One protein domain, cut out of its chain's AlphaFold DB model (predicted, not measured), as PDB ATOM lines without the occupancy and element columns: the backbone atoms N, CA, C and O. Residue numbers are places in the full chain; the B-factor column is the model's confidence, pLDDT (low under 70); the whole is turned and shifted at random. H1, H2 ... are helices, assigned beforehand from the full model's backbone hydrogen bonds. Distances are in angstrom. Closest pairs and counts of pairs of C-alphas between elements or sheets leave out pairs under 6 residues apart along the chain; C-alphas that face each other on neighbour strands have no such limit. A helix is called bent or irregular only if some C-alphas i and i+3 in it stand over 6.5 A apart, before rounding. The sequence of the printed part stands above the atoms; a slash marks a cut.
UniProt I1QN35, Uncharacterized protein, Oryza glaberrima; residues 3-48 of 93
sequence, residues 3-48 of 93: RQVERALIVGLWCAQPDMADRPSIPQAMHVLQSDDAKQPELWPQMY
ATOM      1  N   ARG A   3    -176.800  93.604 -56.475       85.06
ATOM      2  CA  ARG A   3    -177.280  94.548 -57.495       85.06
ATOM      3  C   ARG A   3    -177.962  95.780 -56.897       85.06
ATOM      4  O   ARG A   3    -177.884  96.867 -57.458       85.06
ATOM      5  N   GLN A   4    -178.615  95.640 -55.739       87.06
ATOM      6  CA  GLN A   4    -179.209  96.779 -55.027       87.06
ATOM      7  C   GLN A   4    -178.129  97.704 -54.458       87.06
ATOM      8  O   GLN A   4    -178.274  98.921 -54.524       87.06
ATOM      9  N   VAL A   5    -177.039  97.132 -53.935       91.12
ATOM     10  CA  VAL A   5    -175.905  97.905 -53.407       91.12
ATOM     11  C   VAL A   5    -175.178  98.626 -54.540       91.12
ATOM     12  O   VAL A   5    -174.898  99.814 -54.422       91.12
ATOM     13  N   GLU A   6    -174.939  97.950 -55.663       88.94
ATOM     14  CA  GLU A   6    -174.344  98.556 -56.859       88.94
ATOM     15  C   GLU A   6    -175.177  99.736 -57.382       88.94
ATOM     16  O   GLU A   6    -174.650 100.833 -57.565       88.94
ATOM     17  N   ARG A   7    -176.500  99.564 -57.515       89.00
ATOM     18  CA  ARG A   7    -177.413 100.658 -57.885       89.00
ATOM     19  C   ARG A   7    -177.353 101.821 -56.902       89.00
ATOM     20  O   ARG A   7    -177.311 102.970 -57.331       89.00
ATOM     21  N   ALA A   8    -177.315 101.540 -55.600       91.75
ATOM     22  CA  ALA A   8    -177.201 102.577 -54.582       91.75
ATOM     23  C   ALA A   8    -175.892 103.371 -54.704       91.75
ATOM     24  O   ALA A   8    -175.908 104.593 -54.556       91.75
ATOM     25  N   LEU A   9    -174.780 102.708 -55.031       91.94
ATOM     26  CA  LEU A   9    -173.494 103.367 -55.264       91.94
ATOM     27  C   LEU A   9    -173.520 104.238 -56.525       91.94
ATOM     28  O   LEU A   9    -173.083 105.386 -56.473       91.94
ATOM     29  N   ILE A  10    -174.081 103.735 -57.627       89.31
ATOM     30  CA  ILE A  10    -174.220 104.493 -58.881       89.31
ATOM     31  C   ILE A  10    -175.104 105.726 -58.667       89.31
ATOM     32  O   ILE A  10    -174.715 106.837 -59.016       89.31
ATOM     33  N   VAL A  11    -176.271 105.567 -58.039       91.88
ATOM     34  CA  VAL A  11    -177.180 106.690 -57.760       91.88
ATOM     35  C   VAL A  11    -176.547 107.677 -56.778       91.88
ATOM     36  O   VAL A  11    -176.649 108.883 -56.979       91.88
ATOM     37  N   GLY A  12    -175.842 107.193 -55.752       92.00
ATOM     38  CA  GLY A  12    -175.101 108.042 -54.819       92.00
ATOM     39  C   GLY A  12    -174.043 108.897 -55.520       92.00
ATOM     40  O   GLY A  12    -173.953 110.097 -55.261       92.00
ATOM     41  N   LEU A  13    -173.298 108.309 -56.461       90.19
ATOM     42  CA  LEU A  13    -172.327 109.030 -57.278       90.19
ATOM     43  C   LEU A  13    -173.007 110.059 -58.193       90.19
ATOM     44  O   LEU A  13    -172.560 111.203 -58.262       90.19
ATOM     45  N   TRP A  14    -174.128 109.696 -58.822       90.38
ATOM     46  CA  TRP A  14    -174.917 110.601 -59.663       90.38
ATOM     47  C   TRP A  14    -175.435 111.821 -58.882       90.38
ATOM     48  O   TRP A  14    -175.369 112.953 -59.353       90.38
ATOM     49  N   CYS A  15    -175.873 111.623 -57.639       91.00
ATOM     50  CA  CYS A  15    -176.265 112.709 -56.739       91.00
ATOM     51  C   CYS A  15    -175.089 113.611 -56.323       91.00
ATOM     52  O   CYS A  15    -175.302 114.771 -55.966       91.00
ATOM     53  N   ALA A  16    -173.859 113.096 -56.359       88.44
ATOM     54  CA  ALA A  16    -172.641 113.806 -55.979       88.44
ATOM     55  C   ALA A  16    -171.994 114.594 -57.137       88.44
ATOM     56  O   ALA A  16    -170.869 115.069 -56.983       88.44
ATOM     57  N   GLN A  17    -172.676 114.749 -58.280       85.19
ATOM     58  CA  GLN A  17    -172.179 115.559 -59.399       85.19
ATOM     59  C   GLN A  17    -171.827 116.995 -58.943       85.19
ATOM     60  O   GLN A  17    -172.566 117.595 -58.145       85.19
ATOM     61  N   PRO A  18    -170.694 117.556 -59.402       80.56
ATOM     62  CA  PRO A  18    -170.282 118.909 -59.041       80.56
ATOM     63  C   PRO A  18    -171.188 119.970 -59.674       80.56
ATOM     64  O   PRO A  18    -171.451 120.987 -59.035       80.56
ATOM     65  N   ASP A  19    -171.689 119.724 -60.887       83.31
ATOM     66  CA  ASP A  19    -172.701 120.568 -61.517       83.31
ATOM     67  C   ASP A  19    -174.099 120.174 -61.024       83.31
ATOM     68  O   ASP A  19    -174.437 118.995 -60.892       83.31
ATOM     69  N   MET A  20    -174.923 121.177 -60.739       83.94
ATOM     70  CA  MET A  20    -176.311 120.992 -60.333       83.94
ATOM     71  C   MET A  20    -177.197 120.543 -61.491       83.94
ATOM     72  O   MET A  20    -178.187 119.860 -61.241       83.94
ATOM     73  N   ALA A  21    -176.849 120.894 -62.732       85.69
ATOM     74  CA  ALA A  21    -177.605 120.484 -63.913       85.69
ATOM     75  C   ALA A  21    -177.526 118.968 -64.166       85.69
ATOM     76  O   ALA A  21    -178.477 118.380 -64.676       85.69
ATOM     77  N   ASP A  22    -176.421 118.342 -63.756       84.94
ATOM     78  CA  ASP A  22    -176.174 116.911 -63.947       84.94
ATOM     79  C   ASP A  22    -176.690 116.049 -62.785       84.94
ATOM     80  O   ASP A  22    -176.754 114.819 -62.903       84.94
ATOM     81  N   ARG A  23    -177.073 116.670 -61.656       91.81
ATOM     82  CA  ARG A  23    -177.670 115.952 -60.523       91.81
ATOM     83  C   ARG A  23    -179.086 115.495 -60.870       91.81
ATOM     84  O   ARG A  23    -179.886 116.280 -61.381       91.81
ATOM     85  N   PRO A  24    -179.455 114.256 -60.519       92.81
ATOM     86  CA  PRO A  24    -180.821 113.799 -60.681       92.81
ATOM     87  C   PRO A  24    -181.759 114.533 -59.727       92.81
ATOM     88  O   PRO A  24    -181.404 114.876 -58.596       92.81
ATOM     89  N   SER A  25    -183.016 114.672 -60.141       93.00
ATOM     90  CA  SER A  25    -184.082 114.967 -59.188       93.00
ATOM     91  C   SER A  25    -184.304 113.773 -58.248       93.00
ATOM     92  O   SER A  25    -184.096 112.614 -58.623       93.00
ATOM     93  N   ILE A  26    -184.781 114.037 -57.026       93.44
ATOM     94  CA  ILE A  26    -185.104 112.983 -56.048       93.44
ATOM     95  C   ILE A  26    -186.028 111.899 -56.646       93.44
ATOM     96  O   ILE A  26    -185.726 110.718 -56.474       93.44
ATOM     97  N   PRO A  27    -187.099 112.227 -57.397       94.06
ATOM     98  CA  PRO A  27    -187.948 111.214 -58.022       94.06
ATOM     99  C   PRO A  27    -187.204 110.321 -59.024       94.06
ATOM    100  O   PRO A  27    -187.447 109.117 -59.061       94.06
ATOM    101  N   GLN A  28    -186.279 110.882 -59.812       91.81
ATOM    102  CA  GLN A  28    -185.473 110.110 -60.766       91.81
ATOM    103  C   GLN A  28    -184.521 109.153 -60.049       91.81
ATOM    104  O   GLN A  28    -184.444 107.981 -60.411       91.81
ATOM    105  N   ALA A  29    -183.845 109.627 -59.000       92.75
ATOM    106  CA  ALA A  29    -182.980 108.787 -58.177       92.75
ATOM    107  C   ALA A  29    -183.770 107.627 -57.548       92.75
ATOM    108  O   ALA A  29    -183.354 106.472 -57.631       92.75
ATOM    109  N   MET A  30    -184.950 107.911 -56.990       94.06
ATOM    110  CA  MET A  30    -185.823 106.889 -56.409       94.06
ATOM    111  C   MET A  30    -186.310 105.877 -57.445       94.06
ATOM    112  O   MET A  30    -186.329 104.684 -57.155       94.06
ATOM    113  N   HIS A  31    -186.643 106.326 -58.658       91.94
ATOM    114  CA  HIS A  31    -187.046 105.431 -59.739       91.94
ATOM    115  C   HIS A  31    -185.944 104.414 -60.071       91.94
ATOM    116  O   HIS A  31    -186.227 103.220 -60.134       91.94
ATOM    117  N   VAL A  32    -184.687 104.856 -60.195       90.31
ATOM    118  CA  VAL A  32    -183.536 103.971 -60.472       90.31
ATOM    119  C   VAL A  32    -183.235 103.025 -59.302       90.31
ATOM    120  O   VAL A  32    -182.808 101.895 -59.518       90.31
ATOM    121  N   LEU A  33    -183.472 103.452 -58.059       91.38
ATOM    122  CA  LEU A  33    -183.272 102.606 -56.876       91.38
ATOM    123  C   LEU A  33    -184.347 101.522 -56.720       91.38
ATOM    124  O   LEU A  33    -184.048 100.433 -56.234       91.38
ATOM    125  N   GLN A  34    -185.592 101.834 -57.081       89.75
ATOM    126  CA  GLN A  34    -186.749 100.965 -56.851       89.75
ATOM    127  C   GLN A  34    -187.043 100.009 -58.008       89.75
ATOM    128  O   GLN A  34    -187.717  99.005 -57.797       89.75
ATOM    129  N   SER A  35    -186.581 100.317 -59.220       85.00
ATOM    130  CA  SER A  35    -186.825  99.479 -60.393       85.00
ATOM    131  C   SER A  35    -185.639  98.570 -60.693       85.00
ATOM    132  O   SER A  35    -184.477  98.976 -60.643       85.00
ATOM    133  N   ASP A  36    -185.941  97.313 -61.015       74.19
ATOM    134  CA  ASP A  36    -184.906  96.337 -61.342       74.19
ATOM    135  C   ASP A  36    -184.343  96.500 -62.763       74.19
ATOM    136  O   ASP A  36    -183.175  96.180 -62.977       74.19
ATOM    137  N   ASP A  37    -185.137  97.079 -63.673       70.50
ATOM    138  CA  ASP A  37    -184.836  97.290 -65.101       70.50
ATOM    139  C   ASP A  37    -184.565  98.762 -65.477       70.50
ATOM    140  O   ASP A  37    -184.505  99.107 -66.660       70.50
ATOM    141  N   ALA A  38    -184.416  99.677 -64.509       73.50
ATOM    142  CA  ALA A  38    -184.077 101.057 -64.860       73.50
ATOM    143  C   ALA A  38    -182.722 101.131 -65.562       73.50
ATOM    144  O   ALA A  38    -181.711 100.617 -65.076       73.50
ATOM    145  N   LYS A  39    -182.695 101.888 -66.663       73.75
ATOM    146  CA  LYS A  39    -181.456 102.284 -67.325       73.75
ATOM    147  C   LYS A  39    -180.611 103.088 -66.334       73.75
ATOM    148  O   LYS A  39    -180.965 104.212 -65.979       73.75
ATOM    149  N   GLN A  40    -179.513 102.493 -65.877       72.62
ATOM    150  CA  GLN A  40    -178.564 103.170 -65.004       72.62
ATOM    151  C   GLN A  40    -177.916 104.342 -65.755       72.62
ATOM    152  O   GLN A  40    -177.655 104.234 -66.958       72.62
ATOM    153  N   PRO A  41    -177.672 105.470 -65.074       77.88
ATOM    154  CA  PRO A  41    -176.951 106.580 -65.673       77.88
ATOM    155  C   PRO A  41    -175.523 106.134 -66.011       77.88
ATOM    156  O   PRO A  41    -174.820 105.574 -65.170       77.88
ATOM    157  N   GLU A  42    -175.083 106.398 -67.240       75.62
ATOM    158  CA  GLU A  42    -173.675 106.245 -67.608       75.62
ATOM    159  C   GLU A  42    -172.894 107.407 -66.995       75.62
ATOM    160  O   GLU A  42    -172.888 108.531 -67.500       75.62
ATOM    161  N   LEU A  43    -172.282 107.141 -65.844       74.25
ATOM    162  CA  LEU A  43    -171.450 108.111 -65.149       74.25
ATOM    163  C   LEU A  43    -170.028 108.030 -65.690       74.25
ATOM    164  O   LEU A  43    -169.397 106.975 -65.650       74.25
ATOM    165  N   TRP A  44    -169.511 109.158 -66.166       70.25
ATOM    166  CA  TRP A  44    -168.146 109.262 -66.671       70.25
ATOM    167  C   TRP A  44    -167.152 109.244 -65.496       70.25
ATOM    168  O   TRP A  44    -167.108 110.206 -64.723       70.25
ATOM    169  N   PRO A  45    -166.307 108.204 -65.347       64.00
ATOM    170  CA  PRO A  45    -165.430 108.067 -64.180       64.00
ATOM    171  C   PRO A  45    -164.366 109.166 -64.087       64.00
ATOM    172  O   PRO A  45    -163.880 109.472 -63.000       64.00
ATOM    173  N   GLN A  46    -164.010 109.789 -65.216       61.56
ATOM    174  CA  GLN A  46    -162.927 110.773 -65.285       61.56
ATOM    175  C   GLN A  46    -163.189 112.059 -64.489       61.56
ATOM    176  O   GLN A  46    -162.226 112.704 -64.089       61.56
ATOM    177  N   MET A  47    -164.449 112.422 -64.212       61.16
ATOM    178  CA  MET A  47    -164.759 113.571 -63.343       61.16
ATOM    179  C   MET A  47    -164.556 113.266 -61.851       61.16
ATOM    180  O   MET A  47    -164.359 114.189 -61.065       61.16
ATOM    181  N   TYR A  48    -164.577 111.988 -61.464       61.56
ATOM    182  CA  TYR A  48    -164.505 111.539 -60.068       61.56
ATOM    183  C   TYR A  48    -163.177 110.877 -59.705       61.56
ATOM    184  O   TYR A  48    -162.839 110.754 -58.527       61.56
TER     185      TYR A  48
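What this domain is: This is residues 3 to 48 of the 93 residues of an uncharacterized protein of Oryza glaberrima (UniProt I1QN35). Two helices, H1 and H2, lie side by side and run opposite ways as a helical hairpin, joined at one end by a loop of ten residues. After H2 a strip of chain without a named element, residues 35 to 48, folds back across one face of this hairpin and ends beyond H1, on the side away from H2. The printed part has 46 residues, with two named helices, H1 then H2, and no named strand; the class is all helix, though the helices hold only 22 of the 46 residues. The whole is compact, with a radius of gyration of the C-alphas of 10.2 A, and rounded, spanning 26 by 20 by 14 A.

How they stand to each other: H1, residues 3 to 15, is the longest helix. H2, residues 26 to 34, touches it, with 8 pairs of C-alphas within 8 A. The closest C-alphas of the two are those of Val 11 and Ala 29, 6.2 A apart. Their lines stand at a shallow tilt of 16 degrees, opposite ways, and their centres are 10.3 A apart. In H1 and H2 every O i to N i+4 pair is within hydrogen-bond range.

Where its parts are: H1 runs from Arg 3, with its C-alpha at (-177.280, 94.548, -57.495), to Cys 15, at (-176.265, 112.709, -56.739), a length of 18.2 A. H2 runs from Ile 26 to Gln 34, whose C-alpha is at (-186.749, 100.965, -56.851), a length of 12.2 A. Neither helix is bent.

The domain as a whole: The two C-alphas farthest apart are those of Asp 19 and Asp 36, at 27.1 A. The printed part has no cut, and the link from H1 to H2 is short. The C-alphas of residues 35 to 48 lie 6 to 16 A from the mean of all C-alphas. The mean pLDDT of the printed part is 84.0, and residues 45 to 48 are under 70.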